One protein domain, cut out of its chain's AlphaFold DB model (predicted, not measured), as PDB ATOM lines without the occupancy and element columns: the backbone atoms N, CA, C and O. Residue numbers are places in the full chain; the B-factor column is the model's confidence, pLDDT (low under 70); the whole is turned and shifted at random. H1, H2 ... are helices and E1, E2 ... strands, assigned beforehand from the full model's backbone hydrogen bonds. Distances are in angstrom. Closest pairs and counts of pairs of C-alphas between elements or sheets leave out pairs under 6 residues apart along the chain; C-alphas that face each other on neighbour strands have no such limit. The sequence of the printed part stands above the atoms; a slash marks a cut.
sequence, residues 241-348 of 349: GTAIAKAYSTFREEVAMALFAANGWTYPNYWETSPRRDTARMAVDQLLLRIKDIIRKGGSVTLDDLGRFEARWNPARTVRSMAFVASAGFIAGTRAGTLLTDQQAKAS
ATOM      1  N   GLY A 241     165.214 209.291 183.178       52.28
ATOM      2  CA  GLY A 241     163.912 209.280 183.846       52.28
ATOM      3  C   GLY A 241     163.699 208.047 184.731       52.28
ATOM      4  O   GLY A 241     162.566 207.749 185.103       52.28
ATOM      5  N   THR A 242     164.769 207.317 185.047       48.41
ATOM      6  CA  THR A 242     164.772 206.134 185.917       48.41
ATOM      7  C   THR A 242     165.054 206.493 187.373       48.41
ATOM      8  O   THR A 242     164.721 205.710 188.265       48.41
ATOM      9  N   ALA A 243     165.618 207.673 187.645       50.06
ATOM     10  CA  ALA A 243     165.786 208.156 189.005       50.06
ATOM     11  C   ALA A 243     164.428 208.543 189.584       50.06
ATOM     12  O   ALA A 243     163.765 209.482 189.143       50.06
ATOM     13  N   ILE A 244     164.028 207.821 190.624       55.81
ATOM     14  CA  ILE A 244     162.854 208.165 191.411       55.81
ATOM     15  C   ILE A 244     163.345 208.559 192.796       55.81
ATOM     16  O   ILE A 244     163.622 207.710 193.644       55.81
ATOM     17  N   ALA A 245     163.448 209.867 193.034       55.16
ATOM     18  CA  ALA A 245     163.649 210.391 194.374       55.16
ATOM     19  C   ALA A 245     162.387 210.103 195.201       55.16
ATOM     20  O   ALA A 245     161.372 210.789 195.085       55.16
ATOM     21  N   LYS A 246     162.432 209.050 196.018       62.75
ATOM     22  CA  LYS A 246     161.328 208.693 196.913       62.75
ATOM     23  C   LYS A 246     161.601 209.213 198.310       62.75
ATOM     24  O   LYS A 246     162.661 208.968 198.887       62.75
ATOM     25  N   ALA A 247     160.611 209.887 198.888       71.94
ATOM     26  CA  ALA A 247     160.623 210.158 200.315       71.94
ATOM     27  C   ALA A 247     160.684 208.827 201.080       71.94
ATOM     28  O   ALA A 247     160.055 207.841 200.687       71.94
ATOM     29  N   TYR A 248     161.409 208.806 202.201       64.38
ATOM     30  CA  TYR A 248     161.531 207.609 203.040       64.38
ATOM     31  C   TYR A 248     160.162 207.032 203.441       64.38
ATOM     32  O   TYR A 248     159.988 205.817 203.482       64.38
ATOM     33  N   SER A 249     159.171 207.895 203.684       71.88
ATOM     34  CA  SER A 249     157.787 207.499 203.961       71.88
ATOM     35  C   SER A 249     157.151 206.720 202.809       71.88
ATOM     36  O   SER A 249     156.541 205.684 203.050       71.88
ATOM     37  N   THR A 250     157.346 207.175 201.571       76.19
ATOM     38  CA  THR A 250     156.816 206.533 200.359       76.19
ATOM     39  C   THR A 250     157.501 205.196 200.101       76.19
ATOM     40  O   THR A 250     156.830 204.194 199.885       76.19
ATOM     41  N   PHE A 251     158.831 205.141 200.215       74.75
ATOM     42  CA  PHE A 251     159.571 203.879 200.114       74.75
ATOM     43  C   PHE A 251     159.089 202.860 201.158       74.75
ATOM     44  O   PHE A 251     158.852 201.696 200.845       74.75
ATOM     45  N   ARG A 252     158.874 203.303 202.402       74.06
ATOM     46  CA  ARG A 252     158.369 202.450 203.481       74.06
ATOM     47  C   ARG A 252     156.982 201.875 203.176       74.06
ATOM     48  O   ARG A 252     156.725 200.723 203.519       74.06
ATOM     49  N   GLU A 253     156.101 202.654 202.557       77.25
ATOM     50  CA  GLU A 253     154.770 202.197 202.136       77.25
ATOM     51  C   GLU A 253     154.843 201.186 200.992       77.25
ATOM     52  O   GLU A 253     154.170 200.159 201.044       77.25
ATOM     53  N   GLU A 254     155.715 201.398 200.011       77.38
ATOM     54  CA  GLU A 254     155.905 200.458 198.901       77.38
ATOM     55  C   GLU A 254     156.481 199.117 199.359       77.38
ATOM     56  O   GLU A 254     156.002 198.061 198.944       77.38
ATOM     57  N   VAL A 255     157.462 199.137 200.266       75.56
ATOM     58  CA  VAL A 255     157.990 197.904 200.866       75.56
ATOM     59  C   VAL A 255     156.904 197.204 201.688       75.56
ATOM     60  O   VAL A 255     156.797 195.979 201.641       75.56
ATOM     61  N   ALA A 256     156.052 197.952 202.398       77.56
ATOM     62  CA  ALA A 256     154.910 197.372 203.103       77.56
ATOM     63  C   ALA A 256     153.903 196.732 202.130       77.56
ATOM     64  O   ALA A 256     153.460 195.613 202.375       77.56
ATOM     65  N   MET A 257     153.583 197.380 201.008       78.12
ATOM     66  CA  MET A 257     152.744 196.801 199.952       78.12
ATOM     67  C   MET A 257     153.345 195.513 199.381       78.12
ATOM     68  O   MET A 257     152.638 194.513 199.249       78.12
ATOM     69  N   ALA A 258     154.650 195.510 199.093       77.62
ATOM     70  CA  ALA A 258     155.358 194.332 198.599       77.62
ATOM     71  C   ALA A 258     155.335 193.178 199.617       77.62
ATOM     72  O   ALA A 258     155.092 192.033 199.244       77.62
ATOM     73  N   LEU A 259     155.496 193.477 200.911       79.25
ATOM     74  CA  LEU A 259     155.342 192.515 202.007       79.25
ATOM     75  C   LEU A 259     153.933 191.916 202.051       79.25
ATOM     76  O   LEU A 259     153.793 190.706 202.212       79.25
ATOM     77  N   PHE A 260     152.892 192.737 201.900       80.44
ATOM     78  CA  PHE A 260     151.516 192.245 201.846       80.44
ATOM     79  C   PHE A 260     151.317 191.302 200.658       80.44
ATOM     80  O   PHE A 260     150.844 190.184 200.852       80.44
ATOM     81  N   ALA A 261     151.757 191.699 199.461       80.19
ATOM     82  CA  ALA A 261     151.666 190.869 198.264       80.19
ATOM     83  C   ALA A 261     152.420 189.535 198.421       80.19
ATOM     84  O   ALA A 261     151.852 188.476 198.164       80.19
ATOM     85  N   ALA A 262     153.660 189.571 198.921       77.69
ATOM     86  CA  ALA A 262     154.494 188.384 199.118       77.69
ATOM     87  C   ALA A 262     153.913 187.397 200.144       77.69
ATOM     88  O   ALA A 262     154.091 186.191 200.012       77.69
ATOM     89  N   ASN A 263     153.191 187.898 201.151       79.12
ATOM     90  CA  ASN A 263     152.532 187.066 202.162       79.12
ATOM     91  C   ASN A 263     151.082 186.688 201.793       79.12
ATOM     92  O   ASN A 263     150.381 186.087 202.609       79.12
ATOM     93  N   GLY A 264     150.603 187.051 200.596       80.62
ATOM     94  CA  GLY A 264     149.226 186.795 200.159       80.62
ATOM     95  C   GLY A 264     148.173 187.590 200.943       80.62
ATOM     96  O   GLY A 264     147.035 187.152 201.099       80.62
ATOM     97  N   TRP A 265     148.550 188.736 201.504       81.44
ATOM     98  CA  TRP A 265     147.671 189.608 202.275       81.44
ATOM     99  C   TRP A 265     147.069 190.692 201.384       81.44
ATOM    100  O   TRP A 265     147.767 191.329 200.600       81.44
ATOM    101  N   THR A 266     145.776 190.966 201.550       79.25
ATOM    102  CA  THR A 266     145.125 192.087 200.865       79.25
ATOM    103  C   THR A 266     145.615 193.405 201.450       79.25
ATOM    104  O   THR A 266     145.464 193.647 202.651       79.25
ATOM    105  N   TYR A 267     146.199 194.259 200.608       72.75
ATOM    106  CA  TYR A 267     146.548 195.612 201.020       72.75
ATOM    107  C   TYR A 267     145.251 196.413 201.242       72.75
ATOM    108  O   TYR A 267     144.413 196.462 200.340       72.75
ATOM    109  N   PRO A 268     145.019 196.981 202.433       74.38
ATOM    110  CA  PRO A 268     143.740 197.597 202.750       74.38
ATOM    111  C   PRO A 268     143.592 198.961 202.076       74.38
ATOM    112  O   PRO A 268     144.519 199.766 202.093       74.38
ATOM    113  N   ASN A 269     142.382 199.255 201.591       70.50
ATOM    114  CA  ASN A 269     142.028 200.568 201.031       70.50
ATOM    115  C   ASN A 269     142.196 201.708 202.050       70.50
ATOM    116  O   ASN A 269     142.499 202.835 201.673       70.50
ATOM    117  N   TYR A 270     142.029 201.401 203.340       69.69
ATOM    118  CA  TYR A 270     142.292 202.314 204.448       69.69
ATOM    119  C   TYR A 270     143.367 201.717 205.347       69.69
ATOM    120  O   TYR A 270     143.098 200.854 206.186       69.69
ATOM    121  N   TRP A 271     144.596 202.192 205.172       63.50
ATOM    122  CA  TRP A 271     145.784 201.700 205.871       63.50
ATOM    123  C   TRP A 271     145.636 201.660 207.401       63.50
ATOM    124  O   TRP A 271     146.138 200.753 208.061       63.50
ATOM    125  N   GLU A 272     144.897 202.615 207.965       64.75
ATOM    126  CA  GLU A 272     144.646 202.772 209.404       64.75
ATOM    127  C   GLU A 272     143.799 201.648 210.011       64.75
ATOM    128  O   GLU A 272     143.857 201.426 211.215       64.75
ATOM    129  N   THR A 273     143.055 200.909 209.184       67.50
ATOM    130  CA  THR A 273     142.130 199.851 209.628       67.50
ATOM    131  C   THR A 273     142.753 198.456 209.629       67.50
ATOM    132  O   THR A 273     142.117 197.487 210.041       67.50
ATOM    133  N   SER A 274     144.002 198.322 209.171       68.19
ATOM    134  CA  SER A 274     144.648 197.018 209.059       68.19
ATOM    135  C   SER A 274     145.191 196.532 210.401       68.19
ATOM    136  O   SER A 274     146.099 197.167 210.941       68.19
ATOM    137  N   PRO A 275     144.795 195.341 210.887       69.31
ATOM    138  CA  PRO A 275     145.440 194.729 212.050       69.31
ATOM    139  C   PRO A 275     146.905 194.346 211.771       69.31
ATOM    140  O   PRO A 275     147.659 194.057 212.694       69.31
ATOM    141  N   ARG A 276     147.326 194.341 210.497       70.38
ATOM    142  CA  ARG A 276     148.689 194.003 210.051       70.38
ATOM    143  C   ARG A 276     149.550 195.238 209.764       70.38
ATOM    144  O   ARG A 276     150.715 195.093 209.393       70.38
ATOM    145  N   ARG A 277     148.989 196.443 209.944       68.25
ATOM    146  CA  ARG A 277     149.662 197.737 209.743       68.25
ATOM    147  C   ARG A 277     150.950 197.817 210.544       68.25
ATOM    148  O   ARG A 277     152.016 198.053 209.978       68.25
ATOM    149  N   ASP A 278     150.835 197.610 211.851       66.69
ATOM    150  CA  ASP A 278     151.945 197.788 212.780       66.69
ATOM    151  C   ASP A 278     152.996 196.706 212.570       66.69
ATOM    152  O   ASP A 278     154.181 197.014 212.532       66.69
ATOM    153  N   THR A 279     152.584 195.469 212.280       69.81
ATOM    154  CA  THR A 279     153.502 194.377 211.935       69.81
ATOM    155  C   THR A 279     154.326 194.690 210.687       69.81
ATOM    156  O   THR A 279     155.545 194.554 210.725       69.81
ATOM    157  N   ALA A 280     153.707 195.156 209.596       68.69
ATOM    158  CA  ALA A 280     154.436 195.498 208.374       68.69
ATOM    159  C   ALA A 280     155.329 196.736 208.561       68.69
ATOM    160  O   ALA A 280     156.490 196.736 208.153       68.69
ATOM    161  N   ARG A 281     154.833 197.776 209.246       69.50
ATOM    162  CA  ARG A 281     155.618 198.977 209.570       69.50
ATOM    163  C   ARG A 281     156.814 198.673 210.458       69.50
ATOM    164  O   ARG A 281     157.884 199.229 210.211       69.50
ATOM    165  N   MET A 282     156.622 197.838 211.475       69.38
ATOM    166  CA  MET A 282     157.683 197.384 212.362       69.38
ATOM    167  C   MET A 282     158.651 196.474 211.622       69.38
ATOM    168  O   MET A 282     159.841 196.629 211.821       69.38
ATOM    169  N   ALA A 283     158.191 195.583 210.742       70.88
ATOM    170  CA  ALA A 283     159.075 194.707 209.976       70.88
ATOM    171  C   ALA A 283     160.046 195.502 209.088       70.88
ATOM    172  O   ALA A 283     161.242 195.218 209.104       70.88
ATOM    173  N   VAL A 284     159.569 196.534 208.382       74.06
ATOM    174  CA  VAL A 284     160.432 197.397 207.551       74.06
ATOM    175  C   VAL A 284     161.412 198.200 208.407       74.06
ATOM    176  O   VAL A 284     162.610 198.210 208.124       74.06
ATOM    177  N   ASP A 285     160.935 198.830 209.486       72.88
ATOM    178  CA  ASP A 285     161.809 199.597 210.381       72.88
ATOM    179  C   ASP A 285     162.843 198.694 211.066       72.88
ATOM    180  O   ASP A 285     164.018 199.040 211.125       72.88
ATOM    181  N   GLN A 286     162.434 197.518 211.547       73.19
ATOM    182  CA  GLN A 286     163.314 196.543 212.191       73.19
ATOM    183  C   GLN A 286     164.325 195.968 211.205       73.19
ATOM    184  O   GLN A 286     165.486 195.825 211.572       73.19
ATOM    185  N   LEU A 287     163.937 195.696 209.956       76.31
ATOM    186  CA  LEU A 287     164.864 195.256 208.915       76.31
ATOM    187  C   LEU A 287     165.953 196.309 208.680       76.31
ATOM    188  O   LEU A 287     167.140 195.999 208.761       76.31
ATOM    189  N   LEU A 288     165.567 197.568 208.462       78.00
ATOM    190  CA  LEU A 288     166.518 198.655 208.219       78.00
ATOM    191  C   LEU A 288     167.390 198.951 209.446       78.00
ATOM    192  O   LEU A 288     168.598 199.156 209.313       78.00
ATOM    193  N   LEU A 289     166.807 198.945 210.648       75.38
ATOM    194  CA  LEU A 289     167.549 199.087 211.903       75.38
ATOM    195  C   LEU A 289     168.512 197.922 212.118       75.38
ATOM    196  O   LEU A 289     169.629 198.142 212.578       75.38
ATOM    197  N   ARG A 290     168.122 196.699 211.753       74.62
ATOM    198  CA  ARG A 290     168.969 195.515 211.869       74.62
ATOM    199  C   ARG A 290     170.131 195.560 210.890       74.62
ATOM    200  O   ARG A 290     171.255 195.299 211.310       74.62
ATOM    201  N   ILE A 291     169.889 195.951 209.637       74.75
ATOM    202  CA  ILE A 291     170.946 196.180 208.643       74.75
ATOM    203  C   ILE A 291     171.931 197.227 209.173       74.75
ATOM    204  O   ILE A 291     173.130 196.964 209.252       74.75
ATOM    205  N   LYS A 292     171.424 198.374 209.643       72.00
ATOM    206  CA  LYS A 292     172.250 199.421 210.257       72.00
ATOM    207  C   LYS A 292     173.029 198.919 211.472       72.00
ATOM    208  O   LYS A 292     174.203 199.245 211.595       72.00
ATOM    209  N   ASP A 293     172.421 198.139 212.364       66.94
ATOM    210  CA  ASP A 293     173.085 197.625 213.567       66.94
ATOM    211  C   ASP A 293     174.181 196.603 213.231       66.94
ATOM    212  O   ASP A 293     175.269 196.679 213.801       66.94
ATOM    213  N   ILE A 294     173.950 195.701 212.269       68.81
ATOM    214  CA  ILE A 294     174.966 194.754 211.779       68.81
ATOM    215  C   ILE A 294     176.149 195.518 211.170       68.81
ATOM    216  O   ILE A 294     177.300 195.294 211.563       68.81
ATOM    217  N   ILE A 295     175.869 196.486 210.291       71.75
ATOM    218  CA  ILE A 295     176.897 197.333 209.673       71.75
ATOM    219  C   ILE A 295     177.606 198.181 210.725       71.75
ATOM    220  O   ILE A 295     178.810 198.360 210.621       71.75
ATOM    221  N   ARG A 296     176.923 198.660 211.774       64.94
ATOM    222  CA  ARG A 296     177.520 199.382 212.916       64.94
ATOM    223  C   ARG A 296     178.342 198.468 213.831       64.94
ATOM    224  O   ARG A 296     179.208 198.952 214.553       64.94
ATOM    225  N   LYS A 297     178.147 197.151 213.796       70.69
ATOM    226  CA  LYS A 297     178.927 196.175 214.584       70.69
ATOM    227  C   LYS A 297     180.110 195.563 213.844       70.69
ATOM    228  O   LYS A 297     181.020 195.062 214.478       70.69
ATOM    229  N   GLY A 298     180.159 195.717 212.527       62.53
ATOM    230  CA  GLY A 298     181.336 195.398 211.700       62.53
ATOM    231  C   GLY A 298     181.059 194.274 210.733       62.53
ATOM    232  O   GLY A 298     181.956 193.864 210.011       62.53
ATOM    233  N   GLY A 299     179.821 193.786 210.736       70.06
ATOM    234  CA  GLY A 299     179.374 192.773 209.814       70.06
ATOM    235  C   GLY A 299     179.004 193.356 208.460       70.06
ATOM    236  O   GLY A 299     179.027 194.568 208.217       70.06
ATOM    237  N   SER A 300     178.605 192.439 207.598       86.06
ATOM    238  CA  SER A 300     178.001 192.705 206.309       86.06
ATOM    239  C   SER A 300     176.601 192.101 206.265       86.06
ATOM    240  O   SER A 300     176.280 191.168 207.005       86.06
ATOM    241  N   VAL A 301     175.751 192.663 205.413       85.25
ATOM    242  CA  VAL A 301     174.448 192.108 205.063       85.25
ATOM    243  C   VAL A 301     174.404 191.944 203.558       85.25
ATOM    244  O   VAL A 301     174.516 192.924 202.826       85.25
ATOM    245  N   THR A 302     174.225 190.710 203.107       88.81
ATOM    246  CA  THR A 302     173.967 190.402 201.702       88.81
ATOM    247  C   THR A 302     172.464 190.311 201.492       88.81
ATOM    248  O   THR A 302     171.775 189.639 202.258       88.81
ATOM    249  N   LEU A 303     171.973 191.005 200.472       86.56
ATOM    250  CA  LEU A 303     170.631 190.852 199.937       86.56
ATOM    251  C   LEU A 303     170.778 190.277 198.530       86.56
ATOM    252  O   LEU A 303     171.418 190.899 197.678       86.56
ATOM    253  N   ASP A 304     170.233 189.081 198.325       84.19
ATOM    254  CA  ASP A 304     170.322 188.370 197.050       84.19
ATOM    255  C   ASP A 304     169.775 189.239 195.908       84.19
ATOM    256  O   ASP A 304     168.831 190.009 196.100       84.19
ATOM    257  N   ASP A 305     170.422 189.158 194.743       81.00
ATOM    258  CA  ASP A 305     170.095 189.905 193.515       81.00
ATOM    259  C   ASP A 305     170.198 191.443 193.607       81.00
ATOM    260  O   ASP A 305     169.998 192.145 192.615       81.00
ATOM    261  N   LEU A 306     170.549 191.978 194.781       83.69
ATOM    262  CA  LEU A 306     170.739 193.404 195.026       83.69
ATOM    263  C   LEU A 306     172.213 193.723 195.287       83.69
ATOM    264  O   LEU A 306     172.833 194.513 194.574       83.69
ATOM    265  N   GLY A 307     172.797 193.121 196.320       87.38
ATOM    266  CA  GLY A 307     174.178 193.388 196.697       87.38
ATOM    267  C   GLY A 307     174.457 193.232 198.181       87.38
ATOM    268  O   GLY A 307     173.619 192.809 198.979       87.38
ATOM    269  N   ARG A 308     175.682 193.583 198.559       90.31
ATOM    270  CA  ARG A 308     176.193 193.472 199.920       90.31
ATOM    271  C   ARG A 308     176.434 194.849 200.513       90.31
ATOM    272  O   ARG A 308     177.240 195.621 200.004       90.31
ATOM    273  N   PHE A 309     175.779 195.128 201.631       86.75
ATOM    274  CA  PHE A 309     176.123 196.246 202.495       86.75
ATOM    275  C   PHE A 309     177.206 195.801 203.467       86.75
ATOM    276  O   PHE A 309     177.057 194.783 204.139       86.75
ATOM    277  N   GLU A 310     178.288 196.553 203.576       83.25
ATOM    278  CA  GLU A 310     179.398 196.196 204.453       83.25
ATOM    279  C   GLU A 310     179.954 197.413 205.183       83.25
ATOM    280  O   GLU A 310     179.931 198.546 204.694       83.25
ATOM    281  N   ALA A 311     180.440 197.171 206.397       71.88
ATOM    282  CA  ALA A 311     181.236 198.152 207.106       71.88
ATOM    283  C   ALA A 311     182.603 198.239 206.429       71.88
ATOM    284  O   ALA A 311     183.364 197.271 206.466       71.88
ATOM    285  N   ARG A 312     182.934 199.397 205.858       70.75
ATOM    286  CA  ARG A 312     184.300 199.669 205.418       70.75
ATOM    287  C   ARG A 312     184.994 200.556 206.424       70.75
ATOM    288  O   ARG A 312     184.463 201.553 206.910       70.75
ATOM    289  N   TRP A 313     186.205 200.153 206.750       61.00
ATOM    290  CA  TRP A 313     187.132 201.011 207.448       61.00
ATOM    291  C   TRP A 313     187.925 201.750 206.393       61.00
ATOM    292  O   TRP A 313     188.343 201.151 205.403       61.00
ATOM    293  N   ASN A 314     188.172 203.038 206.610       58.88
ATOM    294  CA  ASN A 314     189.261 203.662 205.886       58.88
ATOM    295  C   ASN A 314     190.553 202.860 206.165       58.88
ATOM    296  O   ASN A 314     190.667 202.222 207.216       58.88
ATOM    297  N   PRO A 315     191.557 202.887 205.279       46.19
ATOM    298  CA  PRO A 315     192.770 202.089 205.478       46.19
ATOM    299  C   PRO A 315     193.507 202.386 206.799       46.19
ATOM    300  O   PRO A 315     194.229 201.540 207.316       46.19
ATOM    301  N   ALA A 316     193.294 203.578 207.373       44.50
ATOM    302  CA  ALA A 316     193.797 203.976 208.688       44.50
ATOM    303  C   ALA A 316     193.022 203.370 209.881       44.50
ATOM    304  O   ALA A 316     193.436 203.549 211.020       44.50
ATOM    305  N   ARG A 317     191.885 202.701 209.648       53.06
ATOM    306  CA  ARG A 317     190.925 202.198 210.653       53.06
ATOM    307  C   ARG A 317     190.436 203.246 211.663       53.06
ATOM    308  O   ARG A 317     189.966 202.905 212.742       53.06
ATOM    309  N   THR A 318     190.508 204.523 211.303       44.16
ATOM    310  CA  THR A 318     190.102 205.662 212.142       44.16
ATOM    311  C   THR A 318     188.693 206.142 211.836       44.16
ATOM    312  O   THR A 318     188.018 206.685 212.705       44.16
ATOM    313  N   VAL A 319     188.236 205.943 210.601       46.91
ATOM    314  CA  VAL A 319     186.913 206.355 210.142       46.91
ATOM    315  C   VAL A 319     186.230 205.154 209.533       46.91
ATOM    316  O   VAL A 319     186.798 204.423 208.722       46.91
ATOM    317  N   ARG A 320     184.984 204.972 209.931       55.59
ATOM    318  CA  ARG A 320     184.143 203.892 209.464       55.59
ATOM    319  C   ARG A 320     183.054 204.447 208.570       55.59
ATOM    320  O   ARG A 320     182.313 205.338 208.979       55.59
ATOM    321  N   SER A 321     182.945 203.886 207.380       70.19
ATOM    322  CA  SER A 321     181.888 204.169 206.425       70.19
ATOM    323  C   SER A 321     181.056 202.916 206.161       70.19
ATOM    324  O   SER A 321     181.379 201.797 206.574       70.19
ATOM    325  N   MET A 322     179.928 203.127 205.496       71.81
ATOM    326  CA  MET A 322     179.141 202.061 204.895       71.81
ATOM    327  C   MET A 322     179.507 202.001 203.416       71.81
ATOM    328  O   MET A 322     179.548 203.041 202.760       71.81
ATOM    329  N   ALA A 323     179.746 200.801 202.904       78.56
ATOM    330  CA  ALA A 323     179.873 200.550 201.478       78.56
ATOM    331  C   ALA A 323     178.733 199.647 201.003       78.56
ATOM    332  O   ALA A 323     178.194 198.846 201.771       78.56
ATOM    333  N   PHE A 324     178.381 199.791 199.730       85.88
ATOM    334  CA  PHE A 324     177.461 198.908 199.032       85.88
ATOM    335  C   PHE A 324     178.176 198.332 197.814       85.88
ATOM    336  O   PHE A 324     178.642 199.076 196.954       85.88
ATOM    337  N   VAL A 325     178.273 197.008 197.763       85.94
ATOM    338  CA  VAL A 325     178.835 196.258 196.642       85.94
ATOM    339  C   VAL A 325     177.667 195.635 195.891       85.94
ATOM    340  O   VAL A 325     177.051 194.690 196.384       85.94
ATOM    341  N   ALA A 326     177.337 196.188 194.726       83.88
ATOM    342  CA  ALA A 326     176.247 195.688 193.896       83.88
ATOM    343  C   ALA A 326     176.491 194.235 193.454       83.88
ATOM    344  O   ALA A 326     177.626 193.845 193.168       83.88
ATOM    345  N   SER A 327     175.426 193.436 193.393       88.25
ATOM    346  CA  SER A 327     175.506 192.061 192.901       88.25
ATOM    347  C   SER A 327     175.622 192.011 191.368       88.25
ATOM    348  O   SER A 327     175.393 193.004 190.672       88.25
ATOM    349  N   ALA A 328     175.978 190.849 190.811       80.25
ATOM    350  CA  ALA A 328     176.085 190.676 189.360       80.25
ATOM    351  C   ALA A 328     174.735 190.900 188.652       80.25
ATOM    352  O   ALA A 328     174.692 191.566 187.615       80.25
ATOM    353  N   GLY A 329     173.649 190.391 189.243       77.25
ATOM    354  CA  GLY A 329     172.259 190.597 188.835       77.25
ATOM    355  C   GLY A 329     171.893 192.070 188.783       77.25
ATOM    356  O   GLY A 329     171.478 192.566 187.737       77.25
ATOM    357  N   PHE A 330     172.172 192.799 189.866       79.31
ATOM    358  CA  PHE A 330     171.928 194.235 189.939       79.31
ATOM    359  C   PHE A 330     172.694 195.020 188.866       79.31
ATOM    360  O   PHE A 330     172.116 195.863 188.177       79.31
ATOM    361  N   ILE A 331     173.988 194.732 188.679       76.88
ATOM    362  CA  ILE A 331     174.830 195.421 187.690       76.88
ATOM    363  C   ILE A 331     174.333 195.151 186.265       76.88
ATOM    364  O   ILE A 331     174.173 196.088 185.479       76.88
ATOM    365  N   ALA A 332     174.105 193.884 185.913       72.69
ATOM    366  CA  ALA A 332     173.674 193.499 184.573       72.69
ATOM    367  C   ALA A 332     172.249 193.988 184.274       72.69
ATOM    368  O   ALA A 332     172.002 194.538 183.201       72.69
ATOM    369  N   GLY A 333     171.337 193.848 185.237       69.00
ATOM    370  CA  GLY A 333     169.950 194.282 185.117       69.00
ATOM    371  C   GLY A 333     169.836 195.790 184.923       69.00
ATOM    372  O   GLY A 333     169.202 196.241 183.968       69.00
ATOM    373  N   THR A 334     170.550 196.575 185.738       72.62
ATOM    374  CA  THR A 334     170.585 198.043 185.608       72.62
ATOM    375  C   THR A 334     171.111 198.464 184.234       72.62
ATOM    376  O   THR A 334     170.515 199.317 183.584       72.62
ATOM    377  N   ARG A 335     172.179 197.824 183.733       71.12
ATOM    378  CA  ARG A 335     172.719 198.106 182.388       71.12
ATOM    379  C   ARG A 335     171.736 197.775 181.266       71.12
ATOM    380  O   ARG A 335     171.717 198.474 180.258       71.12
ATOM    381  N   ALA A 336     170.961 196.708 181.425       67.12
ATOM    382  CA  ALA A 336     169.992 196.252 180.436       67.12
ATOM    383  C   ALA A 336     168.613 196.926 180.570       67.12
ATOM    384  O   ALA A 336     167.749 196.695 179.728       67.12
ATOM    385  N   GLY A 337     168.376 197.712 181.626       65.12
ATOM    386  CA  GLY A 337     167.053 198.252 181.948       65.12
ATOM    387  C   GLY A 337     166.029 197.169 182.317       65.12
ATOM    388  O   GLY A 337     164.843 197.330 182.043       65.12
ATOM    389  N   THR A 338     166.470 196.045 182.897       69.50
ATOM    390  CA  THR A 338     165.612 194.905 183.267       69.50
ATOM    391  C   THR A 338     165.935 194.387 184.669       69.50
ATOM    392  O   THR A 338     167.016 194.628 185.199       69.50
ATOM    393  N   LEU A 339     165.001 193.668 185.295       73.88
ATOM    394  CA  LEU A 339     165.261 192.978 186.560       73.88
ATOM    395  C   LEU A 339     165.907 191.622 186.269       73.88
ATOM    396  O   LEU A 339     165.287 190.776 185.625       73.88
ATOM    397  N   LEU A 340     167.136 191.423 186.750       74.94
ATOM    398  CA  LEU A 340     167.877 190.171 186.612       74.94
ATOM    399  C   LEU A 340     168.345 189.678 187.977       74.94
ATOM    400  O   LEU A 340     168.928 190.430 188.753       74.94
ATOM    401  N   THR A 341     168.138 188.391 188.227       86.88
ATOM    402  CA  THR A 341     168.786 187.675 189.330       86.88
ATOM    403  C   THR A 341     170.273 187.465 189.040       86.88
ATOM    404  O   THR A 341     170.710 187.471 187.884       86.88
ATOM    405  N   ASP A 342     171.067 187.190 190.072       83.00
ATOM    406  CA  ASP A 342     172.484 186.849 189.950       83.00
ATOM    407  C   ASP A 342     172.700 185.596 189.088       83.00
ATOM    408  O   ASP A 342     173.706 185.484 188.385       83.00
ATOM    409  N   GLN A 343     171.757 184.647 189.115       84.81
ATOM    410  CA  GLN A 343     171.800 183.468 188.248       84.81
ATOM    411  C   GLN A 343     171.523 183.825 186.788       84.81
ATOM    412  O   GLN A 343     172.244 183.361 185.905       84.81
ATOM    413  N   GLN A 344     170.524 184.670 186.523       80.12
ATOM    414  CA  GLN A 344     170.211 185.120 185.164       80.12
ATOM    415  C   GLN A 344     171.349 185.958 184.573       80.12
ATOM    416  O   GLN A 344     171.710 185.763 183.418       80.12
ATOM    417  N   ALA A 345     171.978 186.825 185.369       80.44
ATOM    418  CA  ALA A 345     173.128 187.610 184.926       80.44
ATOM    419  C   ALA A 345     174.357 186.755 184.587       80.44
ATOM    420  O   ALA A 345     175.119 187.126 183.703       80.44
ATOM    421  N   LYS A 346     174.540 185.598 185.238       76.31
ATOM    422  CA  LYS A 346     175.599 184.633 184.885       76.31
ATOM    423  C   LYS A 346     175.315 183.853 183.599       76.31
ATOM    424  O   LYS A 346     176.246 183.295 183.028       76.31
ATOM    425  N   ALA A 347     174.051 183.764 183.188       64.38
ATOM    426  CA  ALA A 347     173.616 183.036 181.997       64.38
ATOM    427  C   ALA A 347     173.501 183.928 180.747       64.38
ATOM    428  O   ALA A 347     173.428 183.403 179.636       64.38
ATOM    429  N   SER A 348     173.483 185.253 180.916       47.47
ATOM    430  CA  SER A 348     173.558 186.207 179.809       47.47
ATOM    431  C   SER A 348     175.002 186.302 179.286       47.47
ATOM    432  O   SER A 348     175.907 186.475 180.104       47.47
TER     433      SER A 348
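AT A GLANCE: This is residues 241 to 348 of the 349 residues of an uncharacterized protein of Candidatus Competibacteraceae bacterium (UniProt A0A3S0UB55). A long helix, H2, makes a bar with one part at each end: H1 crosses it near its first residues, and a small antiparallel sheet of three strands, E1, E2 and E3, meets its last residues and stands up steeply from it. Two short helices, H3 and H4, form a small head at the end of the sheet away from H2, and the space between H1 and the sheet is open. Residues 243 to 250 and the turn 314 to 319 stick out. The printed part has 108 residues, with elements in the order H1 H2 E1 E2 E3 H3 H4; the class is mixed, helices and strands. It is loose, with a radius of gyration of the C-alphas of 17.0 A and spans of 51 by 38 by 26 A.

HOW THE PARTS SIT: H1, residues 248 to 262, touches H2, residues 277 to 297, which meets it with residues 280 to 284 alone; the closest C-alphas are those of Ala 256 and Ala 280, 5.6 A apart. They run opposite ways at a steep tilt of 68 degrees, only just short of about perpendicular. E1, residues 300 to 303, E2, residues 307 to 313, and E3, residues 320 to 326, form a meander, each strand the antiparallel neighbour of the one before. E1 and E2 are a hairpin, with N 301 and O 309 2.8 A apart, within hydrogen-bond range. E2 and E3 are a hairpin too, with N 310 and O 323 2.9 A apart, within that range. H2 is on one face of this sheet, an arrangement of two layers, a helix over a sheet; it lies over E1 and E2 at a height over the sheet of 13.9 A and stands up from it at 45 degrees. The closest C-alphas of H2 and E2 are those of Ile 295 and Ala 311, 5.1 A apart. H1 is not on the sheet. H3, residues 328 to 336, only grazes the sheet with residues 328 to 332. H4, residues 342 to 347, touches H3, closest at the C-alphas of Gly 329 and Asp 342, 3.9 A apart; they run the same way at a steep tilt of 66 degrees. In H1, H2, H3 and H4 every O i to N i+4 pair is within hydrogen-bond range.

IN THESE COORDINATES: H1 is 20.8 A long and begins at C-alpha 248, (161.531, 207.609, 203.040). H2 is 29.7 A long and ends at C-alpha 297, (178.927, 196.175, 214.584). E1 is 9.9 A long, E2 18.5 A and E3 19.3 A. H3 is 12.2 A long, and H4, 8.9 A, ends at C-alpha 347, (173.616, 183.036, 181.997).

THE WHOLE: The two C-alphas farthest apart are those of Asn 269 and Ala 316, 52.4 A. The printed part has no cut. The link from H1 to H2, residues 263 to 276, is long. The mean pLDDT of the printed part is 72.2, and 37 residues are under 70, among them residues 241 to 246 and 313 to 320.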